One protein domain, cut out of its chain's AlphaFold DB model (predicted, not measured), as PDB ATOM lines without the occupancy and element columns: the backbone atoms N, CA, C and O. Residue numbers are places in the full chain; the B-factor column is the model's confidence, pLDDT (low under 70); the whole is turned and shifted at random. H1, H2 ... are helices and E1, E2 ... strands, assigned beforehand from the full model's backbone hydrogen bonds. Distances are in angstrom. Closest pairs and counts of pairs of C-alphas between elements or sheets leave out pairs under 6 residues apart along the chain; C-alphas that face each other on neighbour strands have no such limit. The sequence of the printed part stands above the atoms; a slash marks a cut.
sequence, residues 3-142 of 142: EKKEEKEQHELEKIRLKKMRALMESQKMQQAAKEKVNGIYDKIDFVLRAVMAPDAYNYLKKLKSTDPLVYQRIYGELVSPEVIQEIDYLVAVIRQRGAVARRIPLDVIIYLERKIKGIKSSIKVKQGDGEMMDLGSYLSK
ATOM      1  N   GLU A   3      -9.597 101.002  50.835       56.47
ATOM      2  CA  GLU A   3     -10.379  99.924  51.482       56.47
ATOM      3  C   GLU A   3     -11.297  99.143  50.519       56.47
ATOM      4  O   GLU A   3     -11.340  97.918  50.546       56.47
ATOM      5  N   LYS A   4     -11.955  99.823  49.566       60.28
ATOM      6  CA  LYS A   4     -12.814  99.169  48.551       60.28
ATOM      7  C   LYS A   4     -12.054  98.257  47.577       60.28
ATOM      8  O   LYS A   4     -12.679  97.458  46.877       60.28
ATOM      9  N   LYS A   5     -10.735  98.429  47.451       62.03
ATOM     10  CA  LYS A   5      -9.882  97.605  46.582       62.03
ATOM     11  C   LYS A   5      -9.456  96.330  47.310       62.03
ATOM     12  O   LYS A   5      -9.549  95.254  46.727       62.03
ATOM     13  N   GLU A   6      -9.109  96.455  48.588       62.06
ATOM     14  CA  GLU A   6      -8.739  95.337  49.465       62.06
ATOM     15  C   GLU A   6      -9.913  94.379  49.714       62.06
ATOM     16  O   GLU A   6      -9.739  93.167  49.608       62.06
ATOM     17  N   GLU A   7     -11.134  94.887  49.930       64.62
ATOM     18  CA  GLU A   7     -12.332  94.036  50.057       64.62
ATOM     19  C   GLU A   7     -12.624  93.235  48.778       64.62
ATOM     20  O   GLU A   7     -12.990  92.060  48.837       64.62
ATOM     21  N   LYS A   8     -12.430  93.840  47.598       69.88
ATOM     22  CA  LYS A   8     -12.601  93.145  46.313       69.88
ATOM     23  C   LYS A   8     -11.552  92.057  46.108       69.88
ATOM     24  O   LYS A   8     -11.897  90.971  45.648       69.88
ATOM     25  N   GLU A   9     -10.295  92.325  46.451       68.75
ATOM     26  CA  GLU A   9      -9.223  91.330  46.364       68.75
ATOM     27  C   GLU A   9      -9.447  90.168  47.338       68.75
ATOM     28  O   GLU A   9      -9.294  89.009  46.946       68.75
ATOM     29  N   GLN A  10      -9.900  90.442  48.565       71.75
ATOM     30  CA  GLN A  10     -10.267  89.404  49.532       71.75
ATOM     31  C   GLN A  10     -11.428  88.538  49.029       71.75
ATOM     32  O   GLN A  10     -11.347  87.311  49.091       71.75
ATOM     33  N   HIS A  11     -12.459  89.147  48.439       75.19
ATOM     34  CA  HIS A  11     -13.623  88.427  47.920       75.19
ATOM     35  C   HIS A  11     -13.290  87.549  46.694       75.19
ATOM     36  O   HIS A  11     -13.876  86.476  46.507       75.19
ATOM     37  N   GLU A  12     -12.337  87.967  45.856       79.81
ATOM     38  CA  GLU A  12     -11.827  87.165  44.735       79.81
ATOM     39  C   GLU A  12     -10.900  86.034  45.217       79.81
ATOM     40  O   GLU A  12     -11.011  84.897  44.749       79.81
ATOM     41  N   LEU A  13     -10.050  86.291  46.218       78.69
ATOM     42  CA  LEU A  13      -9.234  85.261  46.871       78.69
ATOM     43  C   LEU A  13     -10.100  84.180  47.527       78.69
ATOM     44  O   LEU A  13      -9.779  82.989  47.448       78.69
ATOM     45  N   GLU A  14     -11.215  84.573  48.134       80.69
ATOM     46  CA  GLU A  14     -12.154  83.655  48.767       80.69
ATOM     47  C   GLU A  14     -12.879  82.782  47.735       80.69
ATOM     48  O   GLU A  14     -12.935  81.560  47.892       80.69
ATOM     49  N   LYS A  15     -13.311  83.359  46.602       84.69
ATOM     50  CA  LYS A  15     -13.842  82.592  45.458       84.69
ATOM     51  C   LYS A  15     -12.821  81.592  44.913       84.69
ATOM     52  O   LYS A  15     -13.179  80.449  44.618       84.69
ATOM     53  N   ILE A  16     -11.552  81.990  44.797       82.00
ATOM     54  CA  ILE A  16     -10.472  81.106  44.334       82.00
ATOM     55  C   ILE A  16     -10.246  79.962  45.331       82.00
ATOM     56  O   ILE A  16     -10.116  78.809  44.909       82.00
ATOM     57  N   ARG A  17     -10.243  80.245  46.641       80.81
ATOM     58  CA  ARG A  17     -10.152  79.215  47.693       80.81
ATOM     59  C   ARG A  17     -11.317  78.236  47.618       80.81
ATOM     60  O   ARG A  17     -11.079  77.031  47.606       80.81
ATOM     61  N   LEU A  18     -12.546  78.730  47.484       84.38
ATOM     62  CA  LEU A  18     -13.744  77.894  47.382       84.38
ATOM     63  C   LEU A  18     -13.710  77.000  46.136       84.38
ATOM     64  O   LEU A  18     -14.028  75.813  46.206       84.38
ATOM     65  N   LYS A  19     -13.261  77.544  44.999       85.50
ATOM     66  CA  LYS A  19     -13.104  76.793  43.747       85.50
ATOM     67  C   LYS A  19     -12.026  75.710  43.863       85.50
ATOM     68  O   LYS A  19     -12.261  74.580  43.439       85.50
ATOM     69  N   LYS A  20     -10.881  76.016  44.488       84.69
ATOM     70  CA  LYS A  20      -9.819  75.029  44.766       84.69
ATOM     71  C   LYS A  20     -10.279  73.946  45.741       84.69
ATOM     72  O   LYS A  20     -10.009  72.775  45.508       84.69
ATOM     73  N   MET A  21     -11.005  74.317  46.795       84.00
ATOM     74  CA  MET A  21     -11.550  73.377  47.775       84.00
ATOM     75  C   MET A  21     -12.581  72.430  47.142       84.00
ATOM     76  O   MET A  21     -12.540  71.230  47.407       84.00
ATOM     77  N   ARG A  22     -13.454  72.930  46.255       85.19
ATOM     78  CA  ARG A  22     -14.379  72.083  45.479       85.19
ATOM     79  C   ARG A  22     -13.642  71.116  44.556       85.19
ATOM     80  O   ARG A  22     -13.943  69.930  44.588       85.19
ATOM     81  N   ALA A  23     -12.641  71.589  43.812       86.75
ATOM     82  CA  ALA A  23     -11.838  70.729  42.940       86.75
ATOM     83  C   ALA A  23     -11.077  69.639  43.729       86.75
ATOM     84  O   ALA A  23     -11.008  68.483  43.309       86.75
ATOM     85  N   LEU A  24     -10.550  69.981  44.910       84.81
ATOM     86  CA  LEU A  24      -9.923  69.015  45.817       84.81
ATOM     87  C   LEU A  24     -10.931  67.981  46.333       84.81
ATOM     88  O   LEU A  24     -10.639  66.788  46.296       84.81
ATOM     89  N   MET A  25     -12.129  68.399  46.744       84.19
ATOM     90  CA  MET A  25     -13.175  67.462  47.162       84.19
ATOM     91  C   MET A  25     -13.641  66.548  46.023       84.19
ATOM     92  O   MET A  25     -13.773  65.348  46.234       84.19
ATOM     93  N   GLU A  26     -13.862  67.075  44.817       85.81
ATOM     94  CA  GLU A  26     -14.265  66.267  43.659       85.81
ATOM     95  C   GLU A  26     -13.197  65.235  43.289       85.81
ATOM     96  O   GLU A  26     -13.518  64.059  43.116       85.81
ATOM     97  N   SER A  27     -11.923  65.637  43.251       82.44
ATOM     98  CA  SER A  27     -10.818  64.708  42.986       82.44
ATOM     99  C   SER A  27     -10.688  63.624  44.065       82.44
ATOM    100  O   SER A  27     -10.524  62.451  43.727       82.44
ATOM    101  N   GLN A  28     -10.842  63.968  45.349       79.94
ATOM    102  CA  GLN A  28     -10.868  62.982  46.435       79.94
ATOM    103  C   GLN A  28     -12.050  62.017  46.306       79.94
ATOM    104  O   GLN A  28     -11.874  60.808  46.459       79.94
ATOM    105  N   LYS A  29     -13.238  62.528  45.971       82.88
ATOM    106  CA  LYS A  29     -14.449  61.717  45.802       82.88
ATOM    107  C   LYS A  29     -14.318  60.748  44.623       82.88
ATOM    108  O   LYS A  29     -14.693  59.586  44.744       82.88
ATOM    109  N   MET A  30     -13.719  61.190  43.514       77.19
ATOM    110  CA  MET A  30     -13.401  60.324  42.371       77.19
ATOM    111  C   MET A  30     -12.385  59.235  42.741       77.19
ATOM    112  O   MET A  30     -12.573  58.075  42.375       77.19
ATOM    113  N   GLN A  31     -11.340  59.571  43.505       76.50
ATOM    114  CA  GLN A  31     -10.355  58.590  43.975       76.50
ATOM    115  C   GLN A  31     -10.958  57.567  44.948       76.50
ATOM    116  O   GLN A  31     -10.627  56.384  44.871       76.50
ATOM    117  N   GLN A  32     -11.844  57.996  45.851       74.81
ATOM    118  CA  GLN A  32     -12.562  57.099  46.762       74.81
ATOM    119  C   GLN A  32     -13.501  56.164  45.997       74.81
ATOM    120  O   GLN A  32     -13.396  54.951  46.159       74.81
ATOM    121  N   ALA A  33     -14.319  56.697  45.086       73.31
ATOM    122  CA  ALA A  33     -15.213  55.886  44.262       73.31
ATOM    123  C   ALA A  33     -14.448  54.866  43.396       73.31
ATOM    124  O   ALA A  33     -14.904  53.738  43.206       73.31
ATOM    125  N   ALA A  34     -13.265  55.232  42.891       70.25
ATOM    126  CA  ALA A  34     -12.397  54.301  42.176       70.25
ATOM    127  C   ALA A  34     -11.871  53.182  43.093       70.25
ATOM    128  O   ALA A  34     -11.927  52.013  42.717       70.25
ATOM    129  N   LYS A  35     -11.413  53.512  44.309       67.44
ATOM    130  CA  LYS A  35     -10.952  52.520  45.300       67.44
ATOM    131  C   LYS A  35     -12.066  51.565  45.731       67.44
ATOM    132  O   LYS A  35     -11.840  50.360  45.782       67.44
ATOM    133  N   GLU A  36     -13.263  52.079  45.995       70.19
ATOM    134  CA  GLU A  36     -14.432  51.271  46.368       70.19
ATOM    135  C   GLU A  36     -14.829  50.301  45.252       70.19
ATOM    136  O   GLU A  36     -15.061  49.120  45.514       70.19
ATOM    137  N   LYS A  37     -14.826  50.762  43.993       68.88
ATOM    138  CA  LYS A  37     -15.059  49.888  42.835       68.88
ATOM    139  C   LYS A  37     -14.021  48.774  42.735       68.88
ATOM    140  O   LYS A  37     -14.392  47.627  42.499       68.88
ATOM    141  N   VAL A  38     -12.741  49.098  42.920       68.12
ATOM    142  CA  VAL A  38     -11.648  48.116  42.861       68.12
ATOM    143  C   VAL A  38     -11.791  47.070  43.969       68.12
ATOM    144  O   VAL A  38     -11.719  45.877  43.682       68.12
ATOM    145  N   ASN A  39     -12.071  47.491  45.205       73.31
ATOM    146  CA  ASN A  39     -12.318  46.570  46.319       73.31
ATOM    147  C   ASN A  39     -13.518  45.654  46.034       73.31
ATOM    148  O   ASN A  39     -13.414  44.441  46.200       73.31
ATOM    149  N   GLY A  40     -14.602  46.206  45.481       86.38
ATOM    150  CA  GLY A  40     -15.782  45.427  45.111       86.38
ATOM    151  C   GLY A  40     -15.511  44.352  44.052       86.38
ATOM    152  O   GLY A  40     -16.144  43.300  44.083       86.38
ATOM    153  N   ILE A  41     -14.566  44.568  43.131       88.12
ATOM    154  CA  ILE A  41     -14.160  43.538  42.162       88.12
ATOM    155  C   ILE A  41     -13.391  42.415  42.865       88.12
ATOM    156  O   ILE A  41     -13.693  41.244  42.642       88.12
ATOM    157  N   TYR A  42     -12.440  42.747  43.743       89.81
ATOM    158  CA  TYR A  42     -11.677  41.736  44.483       89.81
ATOM    159  C   TYR A  42     -12.562  40.882  45.390       89.81
ATOM    160  O   TYR A  42     -12.375  39.667  45.436       89.81
ATOM    161  N   ASP A  43     -13.558  41.479  46.043       92.19
ATOM    162  CA  ASP A  43     -14.508  40.744  46.884       92.19
ATOM    163  C   ASP A  43     -15.359  39.766  46.062       92.19
ATOM    164  O   ASP A  43     -15.607  38.631  46.480       92.19
ATOM    165  N   LYS A  44     -15.774  40.172  44.854       93.50
ATOM    166  CA  LYS A  44     -16.490  39.290  43.920       93.50
ATOM    167  C   LYS A  44     -15.601  38.146  43.441       93.50
ATOM    168  O   LYS A  44     -16.062  37.007  43.402       93.50
ATOM    169  N   ILE A  45     -14.339  38.421  43.114       94.06
ATOM    170  CA  ILE A  45     -13.379  37.380  42.726       94.06
ATOM    171  C   ILE A  45     -13.157  36.399  43.877       94.06
ATOM    172  O   ILE A  45     -13.220  35.193  43.656       94.06
ATOM    173  N   ASP A  46     -12.964  36.885  45.104       93.88
ATOM    174  CA  ASP A  46     -12.791  36.020  46.275       93.88
ATOM    175  C   ASP A  46     -14.023  35.134  46.511       93.88
ATOM    176  O   ASP A  46     -13.889  33.928  46.739       93.88
ATOM    177  N   PHE A  47     -15.227  35.698  46.364       92.81
ATOM    178  CA  PHE A  47     -16.478  34.942  46.418       92.81
ATOM    179  C   PHE A  47     -16.533  33.839  45.353       92.81
ATOM    180  O   PHE A  47     -16.857  32.692  45.672       92.81
ATOM    181  N   VAL A  48     -16.198  34.167  44.101       93.12
ATOM    182  CA  VAL A  48     -16.194  33.200  42.995       93.12
ATOM    183  C   VAL A  48     -15.157  32.107  43.244       93.12
ATOM    184  O   VAL A  48     -15.517  30.932  43.195       93.12
ATOM    185  N   LEU A  49     -13.916  32.461  43.593       93.94
ATOM    186  CA  LEU A  49     -12.849  31.507  43.914       93.94
ATOM    187  C   LEU A  49     -13.266  30.555  45.037       93.94
ATOM    188  O   LEU A  49     -13.102  29.343  44.916       93.94
ATOM    189  N   ARG A  50     -13.892  31.072  46.097       93.56
ATOM    190  CA  ARG A  50     -14.393  30.249  47.204       93.56
ATOM    191  C   ARG A  50     -15.487  29.266  46.773       93.56
ATOM    192  O   ARG A  50     -15.603  28.195  47.365       93.56
ATOM    193  N   ALA A  51     -16.292  29.619  45.774       92.19
ATOM    194  CA  ALA A  51     -17.353  28.762  45.254       92.19
ATOM    195  C   ALA A  51     -16.840  27.701  44.262       92.19
ATOM    196  O   ALA A  51     -17.349  26.574  44.260       92.19
ATOM    197  N   VAL A  52     -15.852  28.051  43.429       92.81
ATOM    198  CA  VAL A  52     -15.307  27.158  42.389       92.81
ATOM    199  C   VAL A  52     -14.177  26.264  42.892       92.81
ATOM    200  O   VAL A  52     -13.888  25.262  42.250       92.81
ATOM    201  N   MET A  53     -13.533  26.578  44.016       94.81
ATOM    202  CA  MET A  53     -12.440  25.777  44.573       94.81
ATOM    203  C   MET A  53     -12.924  24.853  45.689       94.81
ATOM    204  O   MET A  53     -13.871  25.151  46.421       94.81
ATOM    205  N   ALA A  54     -12.255  23.713  45.845       95.44
ATOM    206  CA  ALA A  54     -12.401  22.902  47.041       95.44
ATOM    207  C   ALA A  54     -11.881  23.687  48.269       95.44
ATOM    208  O   ALA A  54     -10.992  24.534  48.127       95.44
ATOM    209  N   PRO A  55     -12.433  23.465  49.479       94.81
ATOM    210  CA  PRO A  55     -12.069  24.264  50.652       94.81
ATOM    211  C   PRO A  55     -10.573  24.211  50.992       94.81
ATOM    212  O   PRO A  55      -9.971  25.226  51.334       94.81
ATOM    213  N   ASP A  56      -9.968  23.034  50.868       96.88
ATOM    214  CA  ASP A  56      -8.538  22.785  51.039       96.88
ATOM    215  C   ASP A  56      -7.695  23.493  49.971       96.88
ATOM    216  O   ASP A  56      -6.721  24.163  50.316       96.88
ATOM    217  N   ALA A  57      -8.112  23.436  48.703       96.94
ATOM    218  CA  ALA A  57      -7.468  24.142  47.597       96.94
ATOM    219  C   ALA A  57      -7.454  25.662  47.824       96.94
ATOM    220  O   ALA A  57      -6.418  26.313  47.676       96.94
ATOM    221  N   TYR A  58      -8.591  26.234  48.228       96.69
ATOM    222  CA  TYR A  58      -8.712  27.666  48.510       96.69
ATOM    223  C   TYR A  58      -7.857  28.091  49.713       96.69
ATOM    224  O   TYR A  58      -7.149  29.099  49.659       96.69
ATOM    225  N   ASN A  59      -7.869  27.299  50.787       96.81
ATOM    226  CA  ASN A  59      -7.033  27.556  51.960       96.81
ATOM    227  C   ASN A  59      -5.541  27.480  51.616       96.81
ATOM    228  O   ASN A  59      -4.755  28.305  52.086       96.81
ATOM    229  N   TYR A  60      -5.153  26.528  50.767       96.94
ATOM    230  CA  TYR A  60      -3.784  26.404  50.285       96.94
ATOM    231  C   TYR A  60      -3.362  27.617  49.453       96.94
ATOM    232  O   TYR A  60      -2.305  28.195  49.705       96.94
ATOM    233  N   LEU A  61      -4.223  28.080  48.541       95.69
ATOM    234  CA  LEU A  61      -3.987  29.298  47.766       95.69
ATOM    235  C   LEU A  61      -3.837  30.533  48.675       95.69
ATOM    236  O   LEU A  61      -2.927  31.342  48.477       95.69
ATOM    237  N   LYS A  62      -4.669  30.666  49.718       95.44
ATOM    238  CA  LYS A  62      -4.526  31.740  50.720       95.44
ATOM    239  C   LYS A  62      -3.212  31.660  51.488       95.44
ATOM    240  O   LYS A  62      -2.609  32.698  51.751       95.44
ATOM    241  N   LYS A  63      -2.756  30.454  51.828       96.31
ATOM    242  CA  LYS A  63      -1.454  30.249  52.470       96.31
ATOM    243  C   LYS A  63      -0.307  30.630  51.530       96.31
ATOM    244  O   LYS A  63       0.610  31.320  51.959       96.31
ATOM    245  N   LEU A  64      -0.392  30.271  50.247       95.06
ATOM    246  CA  LEU A  64       0.601  30.661  49.242       95.06
ATOM    247  C   LEU A  64       0.764  32.177  49.147       95.06
ATOM    248  O   LEU A  64       1.884  32.656  49.009       95.06
ATOM    249  N   LYS A  65      -0.321  32.944  49.309       94.50
ATOM    250  CA  LYS A  65      -0.267  34.412  49.320       94.50
ATOM    251  C   LYS A  65       0.700  34.976  50.367       94.50
ATOM    252  O   LYS A  65       1.287  36.026  50.121       94.50
ATOM    253  N   SER A  66       0.857  34.314  51.517       94.62
ATOM    254  CA  SER A  66       1.790  34.739  52.569       94.62
ATOM    255  C   SER A  66       3.148  34.044  52.494       94.62
ATOM    256  O   SER A  66       4.151  34.668  52.827       94.62
ATOM    257  N   THR A  67       3.208  32.780  52.061       95.44
ATOM    258  CA  THR A  67       4.467  32.017  52.030       95.44
ATOM    259  C   THR A  67       5.295  32.254  50.772       95.44
ATOM    260  O   THR A  67       6.518  32.283  50.854       95.44
ATOM    261  N   ASP A  68       4.652  32.388  49.612       94.44
ATOM    262  CA  ASP A  68       5.309  32.576  48.314       94.44
ATOM    263  C   ASP A  68       4.451  33.482  47.406       94.44
ATOM    264  O   ASP A  68       3.698  33.005  46.544       94.44
ATOM    265  N   PRO A  69       4.526  34.813  47.604       94.81
ATOM    266  CA  PRO A  69       3.669  35.763  46.900       94.81
ATOM    267  C   PRO A  69       3.851  35.752  45.377       94.81
ATOM    268  O   PRO A  69       2.899  36.027  44.646       94.81
ATOM    269  N   LEU A  70       5.053  35.429  44.886       94.94
ATOM    270  CA  LEU A  70       5.349  35.410  43.452       94.94
ATOM    271  C   LEU A  70       4.680  34.216  42.768       94.94
ATOM    272  O   LEU A  70       4.073  34.361  41.704       94.94
ATOM    273  N   VAL A  71       4.740  33.043  43.401       94.62
ATOM    274  CA  VAL A  71       4.008  31.865  42.929       94.62
ATOM    275  C   VAL A  71       2.506  32.098  43.032       94.62
ATOM    276  O   VAL A  71       1.797  31.829  42.064       94.62
ATOM    277  N   TYR A  72       2.024  32.677  44.138       96.44
ATOM    278  CA  TYR A  72       0.617  33.058  44.276       96.44
ATOM    279  C   TYR A  72       0.149  33.952  43.123       96.44
ATOM    280  O   TYR A  72      -0.876  33.656  42.521       96.44
ATOM    281  N   GLN A  73       0.891  35.011  42.779       94.88
ATOM    282  CA  GLN A  73       0.506  35.922  41.694       94.88
ATOM    283  C   GLN A  73       0.412  35.211  40.343       94.88
ATOM    284  O   GLN A  73      -0.513  35.475  39.577       94.88
ATOM    285  N   ARG A  74       1.335  34.290  40.060       95.25
ATOM    286  CA  ARG A  74       1.310  33.507  38.820       95.25
ATOM    287  C   ARG A  74       0.129  32.541  38.777       95.25
ATOM    288  O   ARG A  74      -0.571  32.508  37.776       95.25
ATOM    289  N   ILE A  75      -0.136  31.817  39.868       95.12
ATOM    290  CA  ILE A  75      -1.322  30.949  39.968       95.12
ATOM    291  C   ILE A  75      -2.599  31.785  39.839       95.12
ATOM    292  O   ILE A  75      -3.516  31.408  39.122       95.12
ATOM    293  N   TYR A  76      -2.653  32.936  40.503       94.50
ATOM    294  CA  TYR A  76      -3.796  33.836  40.438       94.50
ATOM    295  C   TYR A  76      -4.042  34.338  39.010       94.50
ATOM    296  O   TYR A  76      -5.187  34.359  38.583       94.50
ATOM    297  N   GLY A  77      -2.991  34.674  38.254       93.25
ATOM    298  CA  GLY A  77      -3.109  35.065  36.845       93.25
ATOM    299  C   GLY A  77      -3.590  33.940  35.920       93.25
ATOM    300  O   GLY A  77      -4.275  34.218  34.944       93.25
ATOM    301  N   GLU A  78      -3.287  32.680  36.244       92.00
ATOM    302  CA  GLU A  78      -3.821  31.508  35.530       92.00
ATOM    303  C   GLU A  78      -5.302  31.252  35.871       92.00
ATOM    304  O   GLU A  78      -6.078  30.834  35.016       92.00
ATOM    305  N   LEU A  79      -5.711  31.499  37.121       92.12
ATOM    306  CA  LEU A  79      -7.089  31.277  37.583       92.12
ATOM    307  C   LEU A  79      -8.042  32.428  37.235       92.12
ATOM    308  O   LEU A  79      -9.238  32.209  37.048       92.12
ATOM    309  N   VAL A  80      -7.529  33.656  37.209       93.31
ATOM    310  CA  VAL A  80      -8.304  34.890  37.057       93.31
ATOM    311  C   VAL A  80      -7.782  35.638  35.837       93.31
ATOM    312  O   VAL A  80      -6.978  36.566  35.943       93.31
ATOM    313  N   SER A  81      -8.244  35.210  34.663       91.31
ATOM    314  CA  SER A  81      -7.924  35.872  33.401       91.31
ATOM    315  C   SER A  81      -8.707  37.189  33.239       91.31
ATOM    316  O   SER A  81      -9.705  37.412  33.936       91.31
ATOM    317  N   PRO A  82      -8.301  38.089  32.322       91.12
ATOM    318  CA  PRO A  82      -9.039  39.322  32.041       91.12
ATOM    319  C   PRO A  82     -10.516  39.086  31.693       91.12
ATOM    320  O   PRO A  82     -11.374  39.860  32.113       91.12
ATOM    321  N   GLU A  83     -10.821  37.992  30.995       90.19
ATOM    322  CA  GLU A  83     -12.187  37.590  30.645       90.19
ATOM    323  C   GLU A  83     -13.008  37.248  31.898       90.19
ATOM    324  O   GLU A  83     -14.157  37.665  32.023       90.19
ATOM    325  N   VAL A  84     -12.406  36.560  32.878       90.06
ATOM    326  CA  VAL A  84     -13.060  36.252  34.165       90.06
ATOM    327  C   VAL A  84     -13.418  37.530  34.923       90.06
ATOM    328  O   VAL A  84     -14.472  37.600  35.554       90.06
ATOM    329  N   ILE A  85     -12.558  38.551  34.862       90.56
ATOM    330  CA  ILE A  85     -12.797  39.839  35.528       90.56
ATOM    331  C   ILE A  85     -13.960  40.586  34.863       90.56
ATOM    332  O   ILE A  85     -14.784  41.165  35.569       90.56
ATOM    333  N   GLN A  86     -14.042  40.565  33.531       91.94
ATOM    334  CA  GLN A  86     -15.133  41.205  32.785       91.94
ATOM    335  C   GLN A  86     -16.489  40.563  33.102       91.94
ATOM    336  O   GLN A  86     -17.470  41.270  33.323       91.94
ATOM    337  N   GLU A  87     -16.517  39.237  33.218       93.69
ATOM    338  CA  GLU A  87     -17.736  38.460  33.465       93.69
ATOM    339  C   GLU A  87     -18.019  38.217  34.957       93.69
ATOM    340  O   GLU A  87     -18.890  37.418  35.315       93.69
ATOM    341  N   ILE A  88     -17.308  38.892  35.868       93.38
ATOM    342  CA  ILE A  88     -17.353  38.545  37.294       93.38
ATOM    343  C   ILE A  88     -18.753  38.694  37.902       93.38
ATOM    344  O   ILE A  88     -19.172  37.870  38.715       93.38
ATOM    345  N   ASP A  89     -19.507  39.710  37.485       92.00
ATOM    346  CA  ASP A  89     -20.874  39.938  37.955       92.00
ATOM    347  C   ASP A  89     -21.835  38.845  37.492       92.00
ATOM    348  O   ASP A  89     -22.668  38.368  38.270       92.00
ATOM    349  N   TYR A  90     -21.667  38.390  36.251       93.25
ATOM    350  CA  TYR A  90     -22.415  37.263  35.716       93.25
ATOM    351  C   TYR A  90     -22.082  35.972  36.477       93.25
ATOM    352  O   TYR A  90     -22.992  35.262  36.914       93.25
ATOM    353  N   LEU A  91     -20.798  35.701  36.734       91.25
ATOM    354  CA  LEU A  91     -20.363  34.535  37.511       91.25
ATOM    355  C   LEU A  91     -20.957  34.534  38.927       91.25
ATOM    356  O   LEU A  91     -21.467  33.507  39.383       91.25
ATOM    357  N   VAL A  92     -20.957  35.684  39.608       92.56
ATOM    358  CA  VAL A  92     -21.590  35.835  40.928       92.56
ATOM    359  C   VAL A  92     -23.089  35.536  40.855       92.56
ATOM    360  O   VAL A  92     -23.601  34.797  41.703       92.56
ATOM    361  N   ALA A  93     -23.798  36.071  39.857       92.50
ATOM    362  CA  ALA A  93     -25.232  35.839  39.683       92.50
ATOM    363  C   ALA A  93     -25.549  34.352  39.447       92.50
ATOM    364  O   ALA A  93     -26.416  33.790  40.122       92.50
ATOM    365  N   VAL A  94     -24.796  33.691  38.562       90.62
ATOM    366  CA  VAL A  94     -24.951  32.258  38.260       90.62
ATOM    367  C   VAL A  94     -24.705  31.397  39.500       90.62
ATOM    368  O   VAL A  94     -25.490  30.489  39.780       90.62
ATOM    369  N   ILE A  95     -23.651  31.687  40.270       90.75
ATOM    370  CA  ILE A  95     -23.332  30.951  41.502       90.75
ATOM    371  C   ILE A  95     -24.440  31.123  42.542       90.75
ATOM    372  O   ILE A  95     -24.859  30.140  43.151       90.75
ATOM    373  N   ARG A  96     -24.960  32.344  42.725       90.12
ATOM    374  CA  ARG A  96     -26.066  32.604  43.662       90.12
ATOM    375  C   ARG A  96     -27.346  31.877  43.266       90.12
ATOM    376  O   ARG A  96     -28.022  31.343  44.137       90.12
ATOM    377  N   GLN A  97     -27.664  31.836  41.974       91.12
ATOM    378  CA  GLN A  97     -28.874  31.179  41.480       91.12
ATOM    379  C   GLN A  97     -28.798  29.651  41.595       91.12
ATOM    380  O   GLN A  97     -29.793  29.007  41.915       91.12
ATOM    381  N   ARG A  98     -27.629  29.061  41.314       85.12
ATOM    382  CA  ARG A  98     -27.445  27.599  41.266       85.12
ATOM    383  C   ARG A  98     -26.944  26.998  42.583       85.12
ATOM    384  O   ARG A  98     -26.961  25.781  42.737       85.12
ATOM    385  N   GLY A  99     -26.478  27.821  43.521       74.00
ATOM    386  CA  GLY A  99     -26.016  27.430  44.858       74.00
ATOM    387  C   GLY A  99     -24.638  26.757  44.901       74.00
ATOM    388  O   GLY A  99     -23.864  27.016  45.821       74.00
ATOM    389  N   ALA A 100     -24.295  25.918  43.918       69.44
ATOM    390  CA  ALA A 100     -23.004  25.236  43.862       69.44
ATOM    391  C   ALA A 100     -22.499  25.020  42.429       69.44
ATOM    392  O   ALA A 100     -23.267  24.837  41.485       69.44
ATOM    393  N   VAL A 101     -21.172  24.991  42.289       82.12
ATOM    394  CA  VAL A 101     -20.496  24.572  41.057       82.12
ATOM    395  C   VAL A 101     -20.288  23.059  41.103       82.12
ATOM    396  O   VAL A 101     -19.729  22.540  42.067       82.12
ATOM    397  N   ALA A 102     -20.751  22.351  40.067       77.12
ATOM    398  CA  ALA A 102     -20.781  20.886  40.033       77.12
ATOM    399  C   ALA A 102     -19.389  20.230  40.105       77.12
ATOM    400  O   ALA A 102     -19.248  19.137  40.645       77.12
ATOM    401  N   ARG A 103     -18.356  20.890  39.569       86.19
ATOM    402  CA  ARG A 103     -16.960  20.447  39.663       86.19
ATOM    403  C   ARG A 103     -16.129  21.565  40.259       86.19
ATOM    404  O   ARG A 103     -16.028  22.636  39.669       86.19
ATOM    405  N   ARG A 104     -15.558  21.300  41.431       92.31
ATOM    406  CA  ARG A 104     -14.649  22.229  42.099       92.31
ATOM    407  C   ARG A 104     -13.209  21.941  41.708       92.31
ATOM    408  O   ARG A 104     -12.861  20.785  41.487       92.31
ATOM    409  N   ILE A 105     -12.389  22.985  41.668       93.44
ATOM    410  CA  ILE A 105     -10.941  22.896  41.493       93.44
ATOM    411  C   ILE A 105     -10.361  22.220  42.745       93.44
ATOM    412  O   ILE A 105     -10.466  22.799  43.833       93.44
ATOM    413  N   PRO A 106      -9.794  21.012  42.624       96.44
ATOM    414  CA  PRO A 106      -9.218  20.296  43.749       96.44
ATOM    415  C   PRO A 106      -7.801  20.798  44.083       96.44
ATOM    416  O   PRO A 106      -7.199  21.588  43.351       96.44
ATOM    417  N   LEU A 107      -7.286  20.391  45.248       96.38
ATOM    418  CA  LEU A 107      -6.000  20.857  45.779       96.38
ATOM    419  C   LEU A 107      -4.806  20.452  44.904       96.38
ATOM    420  O   LEU A 107      -3.866  21.228  44.733       96.38
ATOM    421  N   ASP A 108      -4.852  19.250  44.341       93.50
ATOM    422  CA  ASP A 108      -3.857  18.709  43.415       93.50
ATOM    423  C   ASP A 108      -3.616  19.623  42.207       93.50
ATOM    424  O   ASP A 108      -2.467  19.792  41.802       93.50
ATOM    425  N   VAL A 109      -4.654  20.284  41.686       94.69
ATOM    426  CA  VAL A 109      -4.526  21.264  40.598       94.69
ATOM    427  C   VAL A 109      -3.704  22.475  41.040       94.69
ATOM    428  O   VAL A 109      -2.825  22.923  40.304       94.69
ATOM    429  N   ILE A 110      -3.923  22.988  42.254       95.94
ATOM    430  CA  ILE A 110      -3.157  24.132  42.774       95.94
ATOM    431  C   ILE A 110      -1.698  23.742  43.033       95.94
ATOM    432  O   ILE A 110      -0.790  24.482  42.656       95.94
ATOM    433  N   ILE A 111      -1.466  22.552  43.593       94.31
ATOM    434  CA  ILE A 111      -0.116  22.000  43.787       94.31
ATOM    435  C   ILE A 111       0.579  21.787  42.438       94.31
ATOM    436  O   ILE A 111       1.768  22.071  42.294       94.31
ATOM    437  N   TYR A 112      -0.142  21.297  41.430       93.69
ATOM    438  CA  TYR A 112       0.390  21.126  40.085       93.69
ATOM    439  C   TYR A 112       0.838  22.466  39.490       93.69
ATOM    440  O   TYR A 112       1.963  22.561  38.993       93.69
ATOM    441  N   LEU A 113       0.007  23.509  39.590       94.12
ATOM    442  CA  LEU A 113       0.355  24.851  39.116       94.12
ATOM    443  C   LEU A 113       1.578  25.409  39.850       94.12
ATOM    444  O   LEU A 113       2.502  25.900  39.204       94.12
ATOM    445  N   GLU A 114       1.637  25.265  41.174       94.25
ATOM    446  CA  GLU A 114       2.817  25.639  41.958       94.25
ATOM    447  C   GLU A 114       4.078  24.921  41.463       94.25
ATOM    448  O   GLU A 114       5.090  25.569  41.190       94.25
ATOM    449  N   ARG A 115       4.034  23.592  41.318       92.75
ATOM    450  CA  ARG A 115       5.187  22.797  40.869       92.75
ATOM    451  C   ARG A 115       5.620  23.189  39.461       92.75
ATOM    452  O   ARG A 115       6.819  23.330  39.229       92.75
ATOM    453  N   LYS A 116       4.664  23.422  38.556       91.44
ATOM    454  CA  LYS A 116       4.915  23.907  37.192       91.44
ATOM    455  C   LYS A 116       5.635  25.256  37.215       91.44
ATOM    456  O   LYS A 116       6.653  25.408  36.546       91.44
ATOM    457  N   ILE A 117       5.158  26.206  38.019       92.06
ATOM    458  CA  ILE A 117       5.764  27.538  38.160       92.06
ATOM    459  C   ILE A 117       7.168  27.453  38.769       92.06
ATOM    460  O   ILE A 117       8.070  28.162  38.322       92.06
ATOM    461  N   LYS A 118       7.365  26.571  39.754       91.12
ATOM    462  CA  LYS A 118       8.663  26.318  40.399       91.12
ATOM    463  C   LYS A 118       9.621  25.481  39.540       91.12
ATOM    464  O   LYS A 118      10.756  25.261  39.949       91.12
ATOM    465  N   GLY A 119       9.187  24.991  38.377       87.69
ATOM    466  CA  GLY A 119       9.996  24.127  37.514       87.69
ATOM    467  C   GLY A 119      10.268  22.735  38.098       87.69
ATOM    468  O   GLY A 119      11.192  22.050  37.660       87.69
ATOM    469  N   ILE A 120       9.478  22.294  39.083       85.31
ATOM    470  CA  ILE A 120       9.617  20.977  39.708       85.31
ATOM    471  C   ILE A 120       9.023  19.935  38.761       85.31
ATOM    472  O   ILE A 120       7.803  19.783  38.670       85.31
ATOM    473  N   LYS A 121       9.890  19.193  38.070       74.62
ATOM    474  CA  LYS A 121       9.475  18.083  37.206       74.62
ATOM    475  C   LYS A 121       8.920  16.929  38.047       74.62
ATOM    476  O   LYS A 121       9.418  16.633  39.134       74.62
ATOM    477  N   SER A 122       7.874  16.277  37.548       65.31
ATOM    478  CA  SER A 122       7.423  14.990  38.071       65.31
ATOM    479  C   SER A 122       8.465  13.933  37.718       65.31
ATOM    480  O   SER A 122       8.677  13.681  36.537       65.31
ATOM    481  N   SER A 123       9.110  13.335  38.719       67.94
ATOM    482  CA  SER A 123       9.924  12.138  38.524       67.94
ATOM    483  C   SER A 123       9.131  10.918  38.971       67.94
ATOM    484  O   SER A 123       8.601  10.875  40.085       67.94
ATOM    485  N   ILE A 124       9.012   9.937  38.084       74.50
ATOM    486  CA  ILE A 124       8.450   8.627  38.410       74.50
ATOM    487  C   ILE A 124       9.639   7.684  38.426       74.50
ATOM    488  O   ILE A 124      10.265   7.479  37.395       74.50
ATOM    489  N   LYS A 125       9.977   7.126  39.587       81.69
ATOM    490  CA  LYS A 125      11.071   6.156  39.682       81.69
ATOM    491  C   LYS A 125      10.559   4.765  39.315       81.69
ATOM    492  O   LYS A 125       9.589   4.293  39.902       81.69
ATOM    493  N   VAL A 126      11.225   4.121  38.370       80.44
ATOM    494  CA  VAL A 126      10.984   2.757  37.901       80.44
ATOM    495  C   VAL A 126      12.170   1.899  38.315       80.44
ATOM    496  O   VAL A 126      13.321   2.306  38.157       80.44
ATOM    497  N   LYS A 127      11.896   0.710  38.847       82.81
ATOM    498  CA  LYS A 127      12.929  -0.270  39.179       82.81
ATOM    499  C   LYS A 127      13.300  -1.049  37.914       82.81
ATOM    500  O   LYS A 127      12.428  -1.698  37.335       82.81
ATOM    501  N   GLN A 128      14.553  -0.970  37.476       75.94
ATOM    502  CA  GLN A 128      15.070  -1.821  36.402       75.94
ATOM    503  C   GLN A 128      15.265  -3.264  36.893       75.94
ATOM    504  O   GLN A 128      15.249  -3.544  38.094       75.94
ATOM    505  N   GLY A 129      15.398  -4.201  35.947       73.44
ATOM    506  CA  GLY A 129      15.563  -5.632  36.236       73.44
ATOM    507  C   GLY A 129      16.823  -5.972  37.045       73.44
ATOM    508  O   GLY A 129      16.867  -7.022  37.676       73.44
ATOM    509  N   ASP A 130      17.803  -5.070  37.077       78.88
ATOM    510  CA  ASP A 130      19.024  -5.120  37.894       78.88
ATOM    511  C   ASP A 130      18.839  -4.556  39.319       78.88
ATOM    512  O   ASP A 130      19.721  -4.685  40.166       78.88
ATOM    513  N   GLY A 131      17.674  -3.978  39.617       74.88
ATOM    514  CA  GLY A 131      17.345  -3.394  40.910       74.88
ATOM    515  C   GLY A 131      17.653  -1.901  41.042       74.88
ATOM    516  O   GLY A 131      17.280  -1.329  42.072       74.88
ATOM    517  N   GLU A 132      18.247  -1.255  40.034       79.25
ATOM    518  CA  GLU A 132      18.496   0.187  40.059       79.25
ATOM    519  C   GLU A 132      17.213   0.990  39.795       79.25
ATOM    520  O   GLU A 132      16.347   0.619  39.002       79.25
ATOM    521  N   MET A 133      17.064   2.112  40.502       79.69
ATOM    522  CA  MET A 133      15.918   3.012  40.352       79.69
ATOM    523  C   MET A 133      16.247   4.090  39.318       79.69
ATOM    524  O   MET A 133      17.071   4.968  39.571       79.69
ATOM    525  N   MET A 134      15.561   4.058  38.180       80.75
ATOM    526  CA  MET A 134      15.698   4.998  37.064       80.75
ATOM    527  C   MET A 134      14.448   5.883  36.942       80.75
ATOM    528  O   MET A 134      13.352   5.458  37.285       80.75
ATOM    529  N   ASP A 135      14.576   7.113  36.441       81.06
ATOM    530  CA  ASP A 135      13.406   7.931  36.096       81.06
ATOM    531  C   ASP A 135      12.673   7.387  34.852       81.06
ATOM    532  O   ASP A 135      13.308   7.007  33.869       81.06
ATOM    533  N   LEU A 136      11.336   7.374  34.875       74.44
ATOM    534  CA  LEU A 136      10.480   6.845  33.808       74.44
ATOM    535  C   LEU A 136      10.743   7.538  32.468       74.44
ATOM    536  O   LEU A 136      10.719   6.877  31.436       74.44
ATOM    537  N   GLY A 137      11.021   8.847  32.475       72.06
ATOM    538  CA  GLY A 137      11.355   9.577  31.251       72.06
ATOM    539  C   GLY A 137      12.605   9.009  30.581       72.06
ATOM    540  O   GLY A 137      12.588   8.729  29.386       72.06
ATOM    541  N   SER A 138      13.649   8.752  31.371       75.88
ATOM    542  CA  SER A 138      14.881   8.108  30.902       75.88
ATOM    543  C   SER A 138      14.669   6.647  30.493       75.88
ATOM    544  O   SER A 138      15.334   6.164  29.578       75.88
ATOM    545  N   TYR A 139      13.749   5.941  31.160       75.19
ATOM    546  CA  TYR A 139      13.402   4.553  30.846       75.19
ATOM    547  C   TYR A 139      12.699   4.423  29.490       75.19
ATOM    548  O   TYR A 139      13.022   3.522  28.728       75.19
ATOM    549  N   LEU A 140      11.772   5.334  29.177       75.56
ATOM    550  CA  LEU A 140      11.011   5.332  27.922       75.56
ATOM    551  C   LEU A 140      11.805   5.854  26.714       75.56
ATOM    552  O   LEU A 140      11.379   5.659  25.581       75.56
ATOM    553  N   SER A 141      12.919   6.554  26.942       76.12
ATOM    554  CA  SER A 141      13.801   7.058  25.878       76.12
ATOM    555  C   SER A 141      14.886   6.068  25.430       76.12
ATOM    556  O   SER A 141      15.687   6.418  24.565       76.12
ATOM    557  N   LYS A 142      14.954   4.885  26.052       61.53
ATOM    558  CA  LYS A 142      15.797   3.760  25.620       61.53
ATOM    559  C   LYS A 142      15.048   2.903  24.608       61.53
ATOM    560  O   LYS A 142      15.726   2.434  23.670       61.53
TER     561      LYS A 142
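This is residues 3 to 142 of the 142 residues of an uncharacterized protein of Candidatus Lokiarchaeota archaeon (UniProt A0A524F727). One very long helix, H1, runs as a free arm into a small head of helices, and a little strand hairpin, E1 and E2, with the short helix H7 sits at the far end beyond it. In the head, H2, H3 and H6 pack together in a triangle, while H5 packs on residues 41 to 51 of H1 and the short H4 is near H1. The 140 printed residues, mostly helix by class, hold seven named helices and two named strands in the order H1 H2 H3 H4 H5 H6 E1 E2 H7; the sheet, E1 - E2, is antiparallel. The whole is extended, with a radius of gyration of the C-alphas of 28.2 A and spans of 110 by 37 by 23 A, and the arm makes much of the length.

Begin at the hairpin of E1, residues 125 to 127, and E2, residues 133 to 135, antiparallel neighbours at 137 degrees; look for N 126 and O 134 at 2.7 A, and N 134 and O 126 at 2.8 A. From H7, residues 136 to 140, the closest C-alphas to E1 are Val 126 and Leu 136, 5.8 A apart. Go back along the chain to H6, residues 107 to 117, which touches H3, residues 69 to 79, at a steep tilt of 66 degrees, opposite ways; their closest C-alphas are Ile 75 and Leu 113, 6.4 A. Residues 56 to 61 of H2, residues 55 to 67, touch H6 the same way at a shallow tilt of 33 degrees, only just short of steep, closest at the C-alphas of Ala 57 and Leu 107, 4.0 A. H2 and H3 form a helical hairpin, closest at the C-alphas of Lys 65 and Tyr 72, 5.3 A. H1, residues 3 to 52, touches H5, residues 88 to 98, at a steep tilt of 45 degrees, the same way, closest at the C-alphas of Val 48 and Val 92, 6.4 A. H4, residues 82 to 86, is close to H1 but not clearly touching. Every O i to N i+4 pair is within hydrogen-bond range in H3, H4, H5, H6 and H7; H1 has 45 of 46 and H2 8 of 9.

Find C-alpha 3 at (-10.379, 99.924, 51.482); from there H1 runs 73.5 A to C-alpha 52 at (-15.307, 27.158, 42.389). H2 measures 18.3 A, H3 14.9 A, H5 15.4 A and H6 15.5 A. H7 ends at C-alpha 140, at (11.011, 5.332, 27.922).

The farthest C-alphas, Glu 3 and Asp 130, are 109.9 A apart. The printed part has no cut and no long link. Mean pLDDT of the printed part is 85.3; look for values under 70 at residues 3 to 9, 35, 37 to 38, 100, 122 to 123 and 142.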